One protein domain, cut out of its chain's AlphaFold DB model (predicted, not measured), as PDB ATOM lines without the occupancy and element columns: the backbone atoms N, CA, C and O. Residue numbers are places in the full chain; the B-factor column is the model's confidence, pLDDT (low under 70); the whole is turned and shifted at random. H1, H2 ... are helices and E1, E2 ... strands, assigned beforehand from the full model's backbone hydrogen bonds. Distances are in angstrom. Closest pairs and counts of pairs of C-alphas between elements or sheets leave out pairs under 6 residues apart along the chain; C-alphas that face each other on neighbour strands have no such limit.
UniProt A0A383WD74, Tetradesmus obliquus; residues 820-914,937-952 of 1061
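AT A GLANCE: This is residues 820 to 914 and 937 to 952 of the 1061 residues of a protein of Tetradesmus obliquus (UniProt A0A383WD74). Two pairs of helices are stacked as two layers, the hairpin H1 and H2 in one and H4 beside H5 in the other; within each pair the helices run opposite ways, and the two pairs cross steeply. A small ribbon of two strands, E1 and E2, lies at one end, with the short H3 near it. The printed part has 111 residues with five named helices and two named strands in the order E1 H1 H2 H3 E2 H4 H5; the sheet E1 - E2 is antiparallel and the class is mostly helix. The whole is compact, with a radius of gyration of the C-alphas of 14.6 A, and flat, spanning 44 by 34 by 16 A.

HOW THE PARTS SIT: E1, residues 820 to 823, is the antiparallel neighbour of E2, residues 879 to 882, at 152 degrees; N 820 and O 881 are 2.8 A apart and N 879 and O 823 2.8 A, both within hydrogen-bond range. H1, residues 826 to 842, and H2, residues 847 to 867, form a helical hairpin; they touch, closest at the C-alphas of Gln 827 and Gln 861, 6.0 A, at a shallow tilt of 5 degrees, opposite ways. H3, residues 873 to 876, touches H4, residues 888 to 914, closest at the C-alphas of Phe 876 and Arg 889, 6.7 A. H4 is the hub, touching four helices. It touches H2 at a steep tilt of 66 degrees, closest at the C-alphas of Val 860 and Ala 904, 5.8 A. It touches H1 with residues 893 to 897 alone, also at a steep tilt of 66 degrees, closest at the C-alphas of Leu 826 and Ala 893, 6.3 A. H5, residues 937 to 949, touches H4 at a shallow tilt of 7 degrees, opposite ways, closest at the C-alphas of His 898 and Gln 949, 5.6 A. H5 also touches H2 at a steep tilt of 60 degrees, closest at the C-alphas of Gln 849 and Ser 940, 7.0 A. H3 and H5 are apart. Each O i to N i+4 pair is within hydrogen-bond range in H1 and H2, 22 of 23 in H4 and 8 of 9 in H5; H3 is too short for such a pair.

IN THESE COORDINATES: E1 begins at C-alpha 820, (174.192, 204.600, 119.068). From first to last C-alpha H1 measures 24.2 A, H2 30.5 A, H4 40.1 A and H5 18.4 A. H4 begins at C-alpha 888, (186.527, 211.288, 121.232), and H5 ends at C-alpha 949, (188.235, 207.464, 139.149).

THE WHOLE: The C-alphas farthest apart are those of Ala 883 and Asn 914, 50.7 A. Residues 915 to 936 are not printed, and C-alphas 914 and 937 stand 14.9 A apart across the cut. The links printed whole are tight. Mean pLDDT of the printed part is 87.9; residues 868 to 874 are under 70.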
ATOM      1  N   VAL A 820     175.005 204.539 117.846       90.19
ATOM      2  CA  VAL A 820     174.192 204.600 119.068       90.19
ATOM      3  C   VAL A 820     174.609 205.824 119.876       90.19
ATOM      4  O   VAL A 820     175.754 205.916 120.321       90.19
ATOM      5  N   VAL A 821     173.685 206.760 120.109       91.56
ATOM      6  CA  VAL A 821     173.884 207.837 121.093       91.56
ATOM      7  C   VAL A 821     173.812 207.218 122.488       91.56
ATOM      8  O   VAL A 821     172.733 206.913 122.988       91.56
ATOM      9  N   VAL A 822     174.973 207.010 123.110       93.62
ATOM     10  CA  VAL A 822     175.079 206.391 124.439       93.62
ATOM     11  C   VAL A 822     174.725 207.375 125.552       93.62
ATOM     12  O   VAL A 822     174.063 206.989 126.516       93.62
ATOM     13  N   PHE A 823     175.091 208.653 125.394       93.69
ATOM     14  CA  PHE A 823     174.754 209.718 126.340       93.69
ATOM     15  C   PHE A 823     174.293 210.976 125.605       93.69
ATOM     16  O   PHE A 823     175.016 211.550 124.792       93.69
ATOM     17  N   SER A 824     173.100 211.447 125.948       90.44
ATOM     18  CA  SER A 824     172.534 212.709 125.459       90.44
ATOM     19  C   SER A 824     173.314 213.940 125.939       90.44
ATOM     20  O   SER A 824     173.318 214.972 125.270       90.44
ATOM     21  N   SER A 825     173.967 213.839 127.102       91.88
ATOM     22  CA  SER A 825     174.656 214.938 127.784       91.88
ATOM     23  C   SER A 825     175.706 214.434 128.784       91.88
ATOM     24  O   SER A 825     175.726 213.259 129.162       91.88
ATOM     25  N   LEU A 826     176.542 215.343 129.293       93.00
ATOM     26  CA  LEU A 826     177.480 215.057 130.386       93.00
ATOM     27  C   LEU A 826     176.759 214.682 131.700       93.00
ATOM     28  O   LEU A 826     177.284 213.908 132.496       93.00
ATOM     29  N   GLN A 827     175.545 215.194 131.928       92.88
ATOM     30  CA  GLN A 827     174.720 214.878 133.097       92.88
ATOM     31  C   GLN A 827     174.091 213.474 133.003       92.88
ATOM     32  O   GLN A 827     174.000 212.784 134.015       92.88
ATOM     33  N   ASP A 828     173.715 213.038 131.798       92.81
ATOM     34  CA  ASP A 828     173.256 211.672 131.491       92.81
ATOM     35  C   ASP A 828     174.399 210.654 131.681       92.81
ATOM     36  O   ASP A 828     174.252 209.661 132.394       92.81
ATOM     37  N   MET A 829     175.598 210.981 131.178       94.75
ATOM     38  CA  MET A 829     176.815 210.202 131.438       94.75
ATOM     39  C   MET A 829     177.145 210.109 132.936       94.75
ATOM     40  O   MET A 829     177.498 209.035 133.422       94.75
ATOM     41  N   ALA A 830     176.993 211.207 133.686       94.56
ATOM     42  CA  ALA A 830     177.192 211.219 135.134       94.56
ATOM     43  C   ALA A 830     176.193 210.311 135.870       94.56
ATOM     44  O   ALA A 830     176.601 209.545 136.740       94.56
ATOM     45  N   ALA A 831     174.903 210.368 135.515       94.12
ATOM     46  CA  ALA A 831     173.871 209.517 136.106       94.12
ATOM     47  C   ALA A 831     174.171 208.027 135.866       94.12
ATOM     48  O   ALA A 831     174.341 207.278 136.827       94.12
ATOM     49  N   CYS A 832     174.370 207.634 134.603       94.19
ATOM     50  CA  CYS A 832     174.701 206.260 134.224       94.19
ATOM     51  C   CYS A 832     175.967 205.742 134.935       94.19
ATOM     52  O   CYS A 832     175.995 204.613 135.430       94.19
ATOM     53  N   HIS A 833     176.995 206.585 135.067       93.50
ATOM     54  CA  HIS A 833     178.213 206.255 135.804       93.50
ATOM     55  C   HIS A 833     177.958 205.997 137.300       93.50
ATOM     56  O   HIS A 833     178.455 205.009 137.851       93.50
ATOM     57  N   PHE A 834     177.169 206.843 137.972       94.25
ATOM     58  CA  PHE A 834     176.824 206.610 139.377       94.25
ATOM     59  C   PHE A 834     175.894 205.408 139.568       94.25
ATOM     60  O   PHE A 834     176.041 204.710 140.567       94.25
ATOM     61  N   ASP A 835     175.005 205.098 138.626       93.75
ATOM     62  CA  ASP A 835     174.152 203.904 138.700       93.75
ATOM     63  C   ASP A 835     174.949 202.606 138.473       93.75
ATOM     64  O   ASP A 835     174.796 201.643 139.227       93.75
ATOM     65  N   CYS A 836     175.916 202.611 137.547       91.12
ATOM     66  CA  CYS A 836     176.907 201.540 137.408       91.12
ATOM     67  C   CYS A 836     177.678 201.300 138.728       91.12
ATOM     68  O   CYS A 836     177.870 200.157 139.159       91.12
ATOM     69  N   LEU A 837     178.062 202.376 139.431       90.31
ATOM     70  CA  LEU A 837     178.721 202.290 140.736       90.31
ATOM     71  C   LEU A 837     177.781 201.806 141.856       90.31
ATOM     72  O   LEU A 837     178.196 200.963 142.652       90.31
ATOM     73  N   LYS A 838     176.517 202.251 141.906       92.25
ATOM     74  CA  LYS A 838     175.507 201.731 142.851       92.25
ATOM     75  C   LYS A 838     175.307 200.227 142.684       92.25
ATOM     76  O   LYS A 838     175.256 199.516 143.684       92.25
ATOM     77  N   ASN A 839     175.259 199.724 141.449       90.00
ATOM     78  CA  ASN A 839     175.130 198.290 141.180       90.00
ATOM     79  C   ASN A 839     176.336 197.505 141.728       90.00
ATOM     80  O   ASN A 839     176.159 196.527 142.456       90.00
ATOM     81  N   ARG A 840     177.564 197.993 141.496       87.62
ATOM     82  CA  ARG A 840     178.793 197.422 142.087       87.62
ATOM     83  C   ARG A 840     178.784 197.454 143.620       87.62
ATOM     84  O   ARG A 840     179.171 196.476 144.254       87.62
ATOM     85  N   LEU A 841     178.325 198.550 144.225       89.94
ATOM     86  CA  LEU A 841     178.202 198.688 145.681       89.94
ATOM     87  C   LEU A 841     177.068 197.834 146.268       89.94
ATOM     88  O   LEU A 841     177.166 197.410 147.413       89.94
ATOM     89  N   THR A 842     176.024 197.522 145.504       90.75
ATOM     90  CA  THR A 842     174.932 196.643 145.957       90.75
ATOM     91  C   THR A 842     175.385 195.180 146.039       90.75
ATOM     92  O   THR A 842     174.904 194.438 146.891       90.75
ATOM     93  N   ALA A 843     176.372 194.778 145.230       87.75
ATOM     94  CA  ALA A 843     176.944 193.428 145.236       87.75
ATOM     95  C   ALA A 843     177.959 193.150 146.372       87.75
ATOM     96  O   ALA A 843     178.352 192.000 146.561       87.75
ATOM     97  N   GLY A 844     178.409 194.162 147.131       87.31
ATOM     98  CA  GLY A 844     179.405 193.941 148.198       87.31
ATOM     99  C   GLY A 844     179.883 195.158 149.002       87.31
ATOM    100  O   GLY A 844     180.818 195.033 149.792       87.31
ATOM    101  N   GLY A 845     179.285 196.333 148.808       87.94
ATOM    102  CA  GLY A 845     179.547 197.545 149.587       87.94
ATOM    103  C   GLY A 845     178.643 197.669 150.818       87.94
ATOM    104  O   GLY A 845     177.689 196.916 151.011       87.94
ATOM    105  N   SER A 846     178.934 198.646 151.677       92.19
ATOM    106  CA  SER A 846     178.085 198.948 152.832       92.19
ATOM    107  C   SER A 846     176.892 199.835 152.450       92.19
ATOM    108  O   SER A 846     176.958 200.645 151.524       92.19
ATOM    109  N   ARG A 847     175.806 199.768 153.236       92.50
ATOM    110  CA  ARG A 847     174.669 200.702 153.108       92.50
ATOM    111  C   ARG A 847     175.098 202.171 153.227       92.50
ATOM    112  O   ARG A 847     174.468 203.040 152.636       92.50
ATOM    113  N   GLU A 848     176.163 202.451 153.976       91.25
ATOM    114  CA  GLU A 848     176.705 203.805 154.089       91.25
ATOM    115  C   GLU A 848     177.403 204.253 152.797       91.25
ATOM    116  O   GLU A 848     177.239 205.398 152.390       91.25
ATOM    117  N   GLN A 849     178.114 203.357 152.105       89.81
ATOM    118  CA  GLN A 849     178.734 203.661 150.810       89.81
ATOM    119  C   GLN A 849     177.692 203.942 149.722       89.81
ATOM    120  O   GLN A 849     177.908 204.836 148.908       89.81
ATOM    121  N   LEU A 850     176.549 203.245 149.735       92.56
ATOM    122  CA  LEU A 850     175.421 203.548 148.843       92.56
ATOM    123  C   LEU A 850     174.870 204.964 149.090       92.56
ATOM    124  O   LEU A 850     174.805 205.757 148.154       92.56
ATOM    125  N   LEU A 851     174.596 205.329 150.349       93.06
ATOM    126  CA  LEU A 851     174.138 206.681 150.713       93.06
ATOM    127  C   LEU A 851     175.180 207.769 150.377       93.06
ATOM    128  O   LEU A 851     174.824 208.855 149.921       93.06
ATOM    129  N   GLN A 852     176.475 207.487 150.565       91.88
ATOM    130  CA  GLN A 852     177.563 208.383 150.153       91.88
ATOM    131  C   GLN A 852     177.629 208.530 148.619       91.88
ATOM    132  O   GLN A 852     177.915 209.620 148.128       91.88
ATOM    133  N   CYS A 853     177.326 207.471 147.859       93.31
ATOM    134  CA  CYS A 853     177.271 207.486 146.394       93.31
ATOM    135  C   CYS A 853     176.076 208.284 145.852       93.31
ATOM    136  O   CYS A 853     176.220 208.998 144.862       93.31
ATOM    137  N   GLU A 854     174.916 208.205 146.505       94.75
ATOM    138  CA  GLU A 854     173.736 209.013 146.170       94.75
ATOM    139  C   GLU A 854     174.009 210.507 146.404       94.75
ATOM    140  O   GLU A 854     173.875 211.304 145.476       94.75
ATOM    141  N   GLN A 855     174.512 210.874 147.589       94.19
ATOM    142  CA  GLN A 855     174.892 212.258 147.914       94.19
ATOM    143  C   GLN A 855     175.949 212.818 146.949       94.19
ATOM    144  O   GLN A 855     175.840 213.954 146.488       94.19
ATOM    145  N   LEU A 856     176.968 212.019 146.610       92.12
ATOM    146  CA  LEU A 856     178.016 212.421 145.673       92.12
ATOM    147  C   LEU A 856     177.460 212.622 144.251       92.12
ATOM    148  O   LEU A 856     177.803 213.609 143.601       92.12
ATOM    149  N   SER A 857     176.549 211.752 143.803       94.75
ATOM    150  CA  SER A 857     175.846 211.891 142.521       94.75
ATOM    151  C   SER A 857     175.026 213.183 142.445       94.75
ATOM    152  O   SER A 857     175.076 213.877 141.429       94.75
ATOM    153  N   GLU A 858     174.290 213.539 143.502       95.06
ATOM    154  CA  GLU A 858     173.515 214.786 143.550       95.06
ATOM    155  C   GLU A 858     174.416 216.025 143.447       95.06
ATOM    156  O   GLU A 858     174.157 216.909 142.625       95.06
ATOM    157  N   VAL A 859     175.508 216.076 144.220       93.50
ATOM    158  CA  VAL A 859     176.451 217.209 144.198       93.50
ATOM    159  C   VAL A 859     177.140 217.331 142.836       93.50
ATOM    160  O   VAL A 859     177.220 218.438 142.301       93.50
ATOM    161  N   VAL A 860     177.578 216.220 142.231       92.44
ATOM    162  CA  VAL A 860     178.188 216.233 140.889       92.44
ATOM    163  C   VAL A 860     177.182 216.685 139.833       92.44
ATOM    164  O   VAL A 860     177.489 217.588 139.057       92.44
ATOM    165  N   GLN A 861     175.955 216.152 139.819       92.50
ATOM    166  CA  GLN A 861     174.930 216.623 138.881       92.50
ATOM    167  C   GLN A 861     174.616 218.113 139.063       92.50
ATOM    168  O   GLN A 861     174.388 218.808 138.072       92.50
ATOM    169  N   GLN A 862     174.612 218.622 140.298       92.62
ATOM    170  CA  GLN A 862     174.385 220.040 140.572       92.62
ATOM    171  C   GLN A 862     175.541 220.913 140.060       92.62
ATOM    172  O   GLN A 862     175.282 221.930 139.418       92.62
ATOM    173  N   GLN A 863     176.797 220.495 140.253       90.62
ATOM    174  CA  GLN A 863     177.976 221.173 139.696       90.62
ATOM    175  C   GLN A 863     177.979 221.160 138.160       90.62
ATOM    176  O   GLN A 863     178.233 222.181 137.526       90.62
ATOM    177  N   LEU A 864     177.636 220.030 137.536       90.94
ATOM    178  CA  LEU A 864     177.533 219.928 136.078       90.94
ATOM    179  C   LEU A 864     176.391 220.793 135.513       90.94
ATOM    180  O   LEU A 864     176.499 221.291 134.394       90.94
ATOM    181  N   LYS A 865     175.304 221.007 136.268       90.38
ATOM    182  CA  LYS A 865     174.217 221.934 135.901       90.38
ATOM    183  C   LYS A 865     174.641 223.401 136.022       90.38
ATOM    184  O   LYS A 865     174.337 224.179 135.123       90.38
ATOM    185  N   THR A 866     175.356 223.794 137.081       88.94
ATOM    186  CA  THR A 866     175.806 225.191 137.246       88.94
ATOM    187  C   THR A 866     176.905 225.564 136.252       88.94
ATOM    188  O   THR A 866     176.788 226.598 135.596       88.94
ATOM    189  N   SER A 867     177.914 224.707 136.062       82.12
ATOM    190  CA  SER A 867     178.966 224.905 135.053       82.12
ATOM    191  C   SER A 867     178.400 224.946 133.630       82.12
ATOM    192  O   SER A 867     178.797 225.787 132.825       82.12
ATOM    193  N   GLY A 868     177.410 224.098 133.328       65.38
ATOM    194  CA  GLY A 868     176.782 224.021 132.006       65.38
ATOM    195  C   GLY A 868     175.979 225.258 131.580       65.38
ATOM    196  O   GLY A 868     175.640 225.373 130.403       65.38
ATOM    197  N   SER A 869     175.695 226.196 132.488       60.38
ATOM    198  CA  SER A 869     174.971 227.438 132.172       60.38
ATOM    199  C   SER A 869     175.820 228.440 131.365       60.38
ATOM    200  O   SER A 869     175.290 229.300 130.663       60.38
ATOM    201  N   GLY A 870     177.154 228.330 131.428       54.16
ATOM    202  CA  GLY A 870     178.094 229.244 130.770       54.16
ATOM    203  C   GLY A 870     178.611 228.744 129.418       54.16
ATOM    204  O   GLY A 870     179.740 228.266 129.348       54.16
ATOM    205  N   SER A 871     177.809 228.878 128.353       50.16
ATOM    206  CA  SER A 871     178.181 228.775 126.917       50.16
ATOM    207  C   SER A 871     178.911 227.510 126.407       50.16
ATOM    208  O   SER A 871     179.208 227.430 125.217       50.16
ATOM    209  N   SER A 872     179.214 226.533 127.263       53.81
ATOM    210  CA  SER A 872     180.153 225.429 126.989       53.81
ATOM    211  C   SER A 872     179.523 224.031 127.070       53.81
ATOM    212  O   SER A 872     180.141 223.044 126.677       53.81
ATOM    213  N   SER A 873     178.274 223.931 127.531       56.16
ATOM    214  CA  SER A 873     177.535 222.666 127.670       56.16
ATOM    215  C   SER A 873     177.207 221.973 126.345       56.16
ATOM    216  O   SER A 873     177.048 220.753 126.331       56.16
ATOM    217  N   SER A 874     177.153 222.713 125.234       67.19
ATOM    218  CA  SER A 874     176.909 222.171 123.891       67.19
ATOM    219  C   SER A 874     177.960 221.148 123.447       67.19
ATOM    220  O   SER A 874     177.630 220.230 122.700       67.19
ATOM    221  N   GLY A 875     179.201 221.247 123.943       82.44
ATOM    222  CA  GLY A 875     180.295 220.355 123.554       82.44
ATOM    223  C   GLY A 875     180.011 218.869 123.804       82.44
ATOM    224  O   GLY A 875     180.430 218.027 123.014       82.44
ATOM    225  N   PHE A 876     179.244 218.532 124.846       90.25
ATOM    226  CA  PHE A 876     178.960 217.146 125.252       90.25
ATOM    227  C   PHE A 876     177.548 216.656 124.881       90.25
ATOM    228  O   PHE A 876     177.071 215.677 125.452       90.25
ATOM    229  N   ALA A 877     176.867 217.324 123.945       88.38
ATOM    230  CA  ALA A 877     175.563 216.886 123.450       88.38
ATOM    231  C   ALA A 877     175.685 215.665 122.519       88.38
ATOM    232  O   ALA A 877     176.548 215.647 121.637       88.38
ATOM    233  N   ASN A 878     174.797 214.678 122.687       88.62
ATOM    234  CA  ASN A 878     174.679 213.470 121.854       88.62
ATOM    235  C   ASN A 878     176.032 212.798 121.561       88.62
ATOM    236  O   ASN A 878     176.522 212.818 120.432       88.62
ATOM    237  N   MET A 879     176.662 212.240 122.592       93.25
ATOM    238  CA  MET A 879     177.901 211.474 122.469       93.25
ATOM    239  C   MET A 879     177.590 210.029 122.063       93.25
ATOM    240  O   MET A 879     176.739 209.379 122.682       93.25
ATOM    241  N   SER A 880     178.266 209.529 121.027       93.31
ATOM    242  CA  SER A 880     177.901 208.287 120.333       93.31
ATOM    243  C   SER A 880     179.030 207.261 120.215       93.31
ATOM    244  O   SER A 880     180.206 207.549 120.443       93.31
ATOM    245  N   VAL A 881     178.643 206.039 119.855       90.12
ATOM    246  CA  VAL A 881     179.529 204.935 119.477       90.12
ATOM    247  C   VAL A 881     178.999 204.317 118.184       90.12
ATOM    248  O   VAL A 881     177.787 204.166 118.030       90.12
ATOM    249  N   ASP A 882     179.890 203.967 117.265       90.44
ATOM    250  CA  ASP A 882     179.583 203.405 115.949       90.44
ATOM    251  C   ASP A 882     180.560 202.268 115.594       90.44
ATOM    252  O   ASP A 882     181.434 201.902 116.382       90.44
ATOM    253  N   ALA A 883     180.395 201.670 114.411       82.56
ATOM    254  CA  ALA A 883     181.222 200.549 113.964       82.56
ATOM    255  C   ALA A 883     182.695 200.915 113.667       82.56
ATOM    256  O   ALA A 883     183.524 200.009 113.559       82.56
ATOM    257  N   ALA A 884     183.035 202.204 113.539       81.44
ATOM    258  CA  ALA A 884     184.407 202.686 113.384       81.44
ATOM    259  C   ALA A 884     185.058 203.021 114.740       81.44
ATOM    260  O   ALA A 884     186.269 202.840 114.897       81.44
ATOM    261  N   GLY A 885     184.280 203.441 115.747       87.94
ATOM    262  CA  GLY A 885     184.744 203.479 117.131       87.94
ATOM    263  C   GLY A 885     183.944 204.349 118.102       87.94
ATOM    264  O   GLY A 885     182.718 204.342 118.157       87.94
ATOM    265  N   VAL A 886     184.688 205.041 118.968       86.31
ATOM    266  CA  VAL A 886     184.180 205.823 120.105       86.31
ATOM    267  C   VAL A 886     184.334 207.309 119.800       86.31
ATOM    268  O   VAL A 886     185.450 207.753 119.525       86.31
ATOM    269  N   ASP A 887     183.265 208.096 119.944       86.50
ATOM    270  CA  ASP A 887     183.347 209.559 119.893       86.50
ATOM    271  C   ASP A 887     184.395 210.075 120.897       86.50
ATOM    272  O   ASP A 887     184.274 209.878 122.109       86.50
ATOM    273  N   GLY A 888     185.428 210.771 120.406       85.94
ATOM    274  CA  GLY A 888     186.527 211.288 121.232       85.94
ATOM    275  C   GLY A 888     186.068 212.182 122.392       85.94
ATOM    276  O   GLY A 888     186.751 212.269 123.419       85.94
ATOM    277  N   ARG A 889     184.875 212.784 122.284       91.88
ATOM    278  CA  ARG A 889     184.238 213.571 123.348       91.88
ATOM    279  C   ARG A 889     183.899 212.736 124.581       91.88
ATOM    280  O   ARG A 889     183.994 213.268 125.681       91.88
ATOM    281  N   LEU A 890     183.632 211.434 124.446       89.81
ATOM    282  CA  LEU A 890     183.366 210.525 125.572       89.81
ATOM    283  C   LEU A 890     184.560 210.411 126.530       89.81
ATOM    284  O   LEU A 890     184.388 210.379 127.748       89.81
ATOM    285  N   LYS A 891     185.789 210.406 125.999       87.94
ATOM    286  CA  LYS A 891     187.011 210.392 126.820       87.94
ATOM    287  C   LYS A 891     187.206 211.719 127.559       87.94
ATOM    288  O   LYS A 891     187.617 211.721 128.716       87.94
ATOM    289  N   MET A 892     186.889 212.841 126.909       87.94
ATOM    290  CA  MET A 892     186.944 214.168 127.530       87.94
ATOM    291  C   MET A 892     185.859 214.332 128.606       87.94
ATOM    292  O   MET A 892     186.156 214.793 129.705       87.94
ATOM    293  N   ALA A 893     184.640 213.866 128.335       91.12
ATOM    294  CA  ALA A 893     183.521 213.857 129.271       91.12
ATOM    295  C   ALA A 893     183.816 213.030 130.533       91.12
ATOM    296  O   ALA A 893     183.562 213.502 131.641       91.12
ATOM    297  N   LEU A 894     184.421 211.843 130.389       91.38
ATOM    298  CA  LEU A 894     184.825 211.018 131.533       91.38
ATOM    299  C   LEU A 894     185.866 211.724 132.420       91.38
ATOM    300  O   LEU A 894     185.749 211.683 133.642       91.38
ATOM    301  N   ASN A 895     186.839 212.424 131.825       89.44
ATOM    302  CA  ASN A 895     187.812 213.213 132.589       89.44
ATOM    303  C   ASN A 895     187.124 214.347 133.373       89.44
ATOM    304  O   ASN A 895     187.318 214.455 134.581       89.44
ATOM    305  N   VAL A 896     186.251 215.131 132.724       90.12
ATOM    306  CA  VAL A 896     185.488 216.205 133.393       90.12
ATOM    307  C   VAL A 896     184.601 215.647 134.517       90.12
ATOM    308  O   VAL A 896     184.470 216.271 135.569       90.12
ATOM    309  N   LEU A 897     184.028 214.452 134.340       91.12
ATOM    310  CA  LEU A 897     183.259 213.755 135.372       91.12
ATOM    311  C   LEU A 897     184.135 213.302 136.556       91.12
ATOM    312  O   LEU A 897     183.714 213.425 137.710       91.12
ATOM    313  N   HIS A 898     185.353 212.817 136.304       91.12
ATOM    314  CA  HIS A 898     186.319 212.464 137.350       91.12
ATOM    315  C   HIS A 898     186.771 213.691 138.158       91.12
ATOM    316  O   HIS A 898     186.829 213.617 139.390       91.12
ATOM    317  N   ASP A 899     187.025 214.819 137.491       89.44
ATOM    318  CA  ASP A 899     187.418 216.081 138.128       89.44
ATOM    319  C   ASP A 899     186.264 216.684 138.944       89.44
ATOM    320  O   ASP A 899     186.445 217.043 140.112       89.44
ATOM    321  N   ALA A 900     185.048 216.709 138.385       89.75
ATOM    322  CA  ALA A 900     183.841 217.126 139.102       89.75
ATOM    323  C   ALA A 900     183.575 216.239 140.330       89.75
ATOM    324  O   ALA A 900     183.251 216.744 141.403       89.75
ATOM    325  N   THR A 901     183.784 214.923 140.224       89.94
ATOM    326  CA  THR A 901     183.619 214.011 141.368       89.94
ATOM    327  C   THR A 901     184.657 214.260 142.463       89.94
ATOM    328  O   THR A 901     184.314 214.251 143.648       89.94
ATOM    329  N   ALA A 902     185.913 214.536 142.098       89.12
ATOM    330  CA  ALA A 902     186.947 214.905 143.062       89.12
ATOM    331  C   ALA A 902     186.613 216.227 143.780       89.12
ATOM    332  O   ALA A 902     186.716 216.305 145.008       89.12
ATOM    333  N   ALA A 903     186.151 217.239 143.039       89.81
ATOM    334  CA  ALA A 903     185.737 218.529 143.588       89.81
ATOM    335  C   ALA A 903     184.503 218.415 144.505       89.81
ATOM    336  O   ALA A 903     184.487 218.978 145.601       89.81
ATOM    337  N   ALA A 904     183.484 217.654 144.093       90.44
ATOM    338  CA  ALA A 904     182.292 217.369 144.889       90.44
ATOM    339  C   ALA A 904     182.637 216.682 146.219       90.44
ATOM    340  O   ALA A 904     182.221 217.150 147.281       90.44
ATOM    341  N   ALA A 905     183.458 215.629 146.185       89.38
ATOM    342  CA  ALA A 905     183.874 214.922 147.392       89.38
ATOM    343  C   ALA A 905     184.727 215.798 148.326       89.38
ATOM    344  O   ALA A 905     184.511 215.784 149.537       89.38
ATOM    345  N   ALA A 906     185.644 216.613 147.788       90.06
ATOM    346  CA  ALA A 906     186.403 217.577 148.586       90.06
ATOM    347  C   ALA A 906     185.482 218.591 149.297       90.06
ATOM    348  O   ALA A 906     185.674 218.871 150.482       90.06
ATOM    349  N   GLY A 907     184.439 219.075 148.612       90.94
ATOM    350  CA  GLY A 907     183.407 219.932 149.203       90.94
ATOM    351  C   GLY A 907     182.610 219.242 150.318       90.94
ATOM    352  O   GLY A 907     182.409 219.832 151.380       90.94
ATOM    353  N   MET A 908     182.216 217.977 150.125       90.75
ATOM    354  CA  MET A 908     181.525 217.182 151.153       90.75
ATOM    355  C   MET A 908     182.372 216.999 152.422       90.75
ATOM    356  O   MET A 908     181.832 217.061 153.526       90.75
ATOM    357  N   LEU A 909     183.692 216.815 152.290       89.44
ATOM    358  CA  LEU A 909     184.599 216.730 153.441       89.44
ATOM    359  C   LEU A 909     184.719 218.075 154.174       89.44
ATOM    360  O   LEU A 909     184.569 218.117 155.392       89.44
ATOM    361  N   GLN A 910     184.897 219.186 153.449       89.94
ATOM    362  CA  GLN A 910     184.973 220.526 154.054       89.94
ATOM    363  C   GLN A 910     183.693 220.906 154.822       89.94
ATOM    364  O   GLN A 910     183.759 221.528 155.883       89.94
ATOM    365  N   GLN A 911     182.516 220.506 154.329       89.19
ATOM    366  CA  GLN A 911     181.250 220.722 155.038       89.19
ATOM    367  C   GLN A 911     181.184 219.954 156.370       89.19
ATOM    368  O   GLN A 911     180.669 220.493 157.355       89.19
ATOM    369  N   ARG A 912     181.747 218.739 156.440       86.69
ATOM    370  CA  ARG A 912     181.835 217.962 157.688       86.69
ATOM    371  C   ARG A 912     182.801 218.603 158.679       86.69
ATOM    372  O   ARG A 912     182.378 218.917 159.790       86.69
ATOM    373  N   THR A 913     184.033 218.917 158.266       86.50
ATOM    374  CA  THR A 913     185.036 219.524 159.165       86.50
ATOM    375  C   THR A 913     184.560 220.850 159.764       86.50
ATOM    376  O   THR A 913     184.759 221.099 160.953       86.50
ATOM    377  N   ASN A 914     183.865 221.675 158.973       87.12
ATOM    378  CA  ASN A 914     183.287 222.940 159.439       87.12
ATOM    379  C   ASN A 914     182.098 222.738 160.397       87.12
ATOM    380  O   ASN A 914     181.880 223.550 161.296       87.12
ATOM    381  N   GLN A 937     184.737 207.676 158.060       86.06
ATOM    382  CA  GLN A 937     183.922 208.241 156.981       86.06
ATOM    383  C   GLN A 937     184.768 208.916 155.889       86.06
ATOM    384  O   GLN A 937     184.502 208.710 154.703       86.06
ATOM    385  N   HIS A 938     185.832 209.632 156.262       88.50
ATOM    386  CA  HIS A 938     186.855 210.137 155.342       88.50
ATOM    387  C   HIS A 938     187.488 208.995 154.532       88.50
ATOM    388  O   HIS A 938     187.606 209.101 153.310       88.50
ATOM    389  N   ALA A 939     187.859 207.884 155.178       89.44
ATOM    390  CA  ALA A 939     188.425 206.716 154.504       89.44
ATOM    391  C   ALA A 939     187.417 206.036 153.556       89.44
ATOM    392  O   ALA A 939     187.798 205.629 152.455       89.44
ATOM    393  N   SER A 940     186.136 205.966 153.940       89.81
ATOM    394  CA  SER A 940     185.047 205.476 153.084       89.81
ATOM    395  C   SER A 940     184.878 206.342 151.833       89.81
ATOM    396  O   SER A 940     184.970 205.822 150.719       89.81
ATOM    397  N   LEU A 941     184.732 207.665 151.983       88.81
ATOM    398  CA  LEU A 941     184.546 208.565 150.843       88.81
ATOM    399  C   LEU A 941     185.794 208.609 149.945       88.81
ATOM    400  O   LEU A 941     185.680 208.552 148.724       88.81
ATOM    401  N   ALA A 942     186.998 208.608 150.525       88.50
ATOM    402  CA  ALA A 942     188.245 208.517 149.765       88.50
ATOM    403  C   ALA A 942     188.440 207.149 149.080       88.50
ATOM    404  O   ALA A 942     189.221 207.042 148.135       88.50
ATOM    405  N   SER A 943     187.776 206.082 149.536       90.06
ATOM    406  CA  SER A 943     187.681 204.811 148.802       90.06
ATOM    407  C   SER A 943     186.695 204.928 147.638       90.06
ATOM    408  O   SER A 943     187.036 204.568 146.512       90.06
ATOM    409  N   LEU A 944     185.519 205.516 147.877       86.88
ATOM    410  CA  LEU A 944     184.475 205.722 146.871       86.88
ATOM    411  C   LEU A 944     184.959 206.578 145.688       86.88
ATOM    412  O   LEU A 944     184.803 206.172 144.540       86.88
ATOM    413  N   VAL A 945     185.637 207.703 145.947       87.31
ATOM    414  CA  VAL A 945     186.223 208.563 144.896       87.31
ATOM    415  C   VAL A 945     187.265 207.813 144.064       87.31
ATOM    416  O   VAL A 945     187.295 207.960 142.845       87.31
ATOM    417  N   ARG A 946     188.085 206.954 144.685       88.06
ATOM    418  CA  ARG A 946     189.029 206.105 143.941       88.06
ATOM    419  C   ARG A 946     188.315 205.053 143.094       88.06
ATOM    420  O   ARG A 946     188.788 204.775 142.002       88.06
ATOM    421  N   GLN A 947     187.187 204.505 143.548       85.69
ATOM    422  CA  GLN A 947     186.382 203.574 142.748       85.69
ATOM    423  C   GLN A 947     185.709 204.264 141.551       85.69
ATOM    424  O   GLN A 947     185.665 203.661 140.482       85.69
ATOM    425  N   VAL A 948     185.269 205.522 141.704       82.69
ATOM    426  CA  VAL A 948     184.827 206.384 140.589       82.69
ATOM    427  C   VAL A 948     185.971 206.583 139.594       82.69
ATOM    428  O   VAL A 948     185.863 206.174 138.449       82.69
ATOM    429  N   GLN A 949     187.106 207.133 140.033       84.62
ATOM    430  CA  GLN A 949     188.235 207.464 139.149       84.62
ATOM    431  C   GLN A 949     188.920 206.241 138.505       84.62
ATOM    432  O   GLN A 949     189.722 206.394 137.585       84.62
ATOM    433  N   GLN A 950     188.634 205.030 138.993       86.06
ATOM    434  CA  GLN A 950     189.083 203.763 138.408       86.06
ATOM    435  C   GLN A 950     188.128 203.200 137.348       86.06
ATOM    436  O   GLN A 950     188.537 202.286 136.629       86.06
ATOM    437  N   ALA A 951     186.893 203.708 137.244       82.50
ATOM    438  CA  ALA A 951     185.934 203.270 136.241       82.50
ATOM    439  C   ALA A 951     186.475 203.541 134.833       82.50
ATOM    440  O   ALA A 951     186.944 204.637 134.511       82.50
ATOM    441  N   ARG A 952     186.440 202.521 133.977       86.44
ATOM    442  CA  ARG A 952     186.961 202.625 132.610       86.44
ATOM    443  C   ARG A 952     185.838 202.976 131.651       86.44
ATOM    444  O   ARG A 952     184.740 202.439 131.762       86.44
TER     445      ARG A 952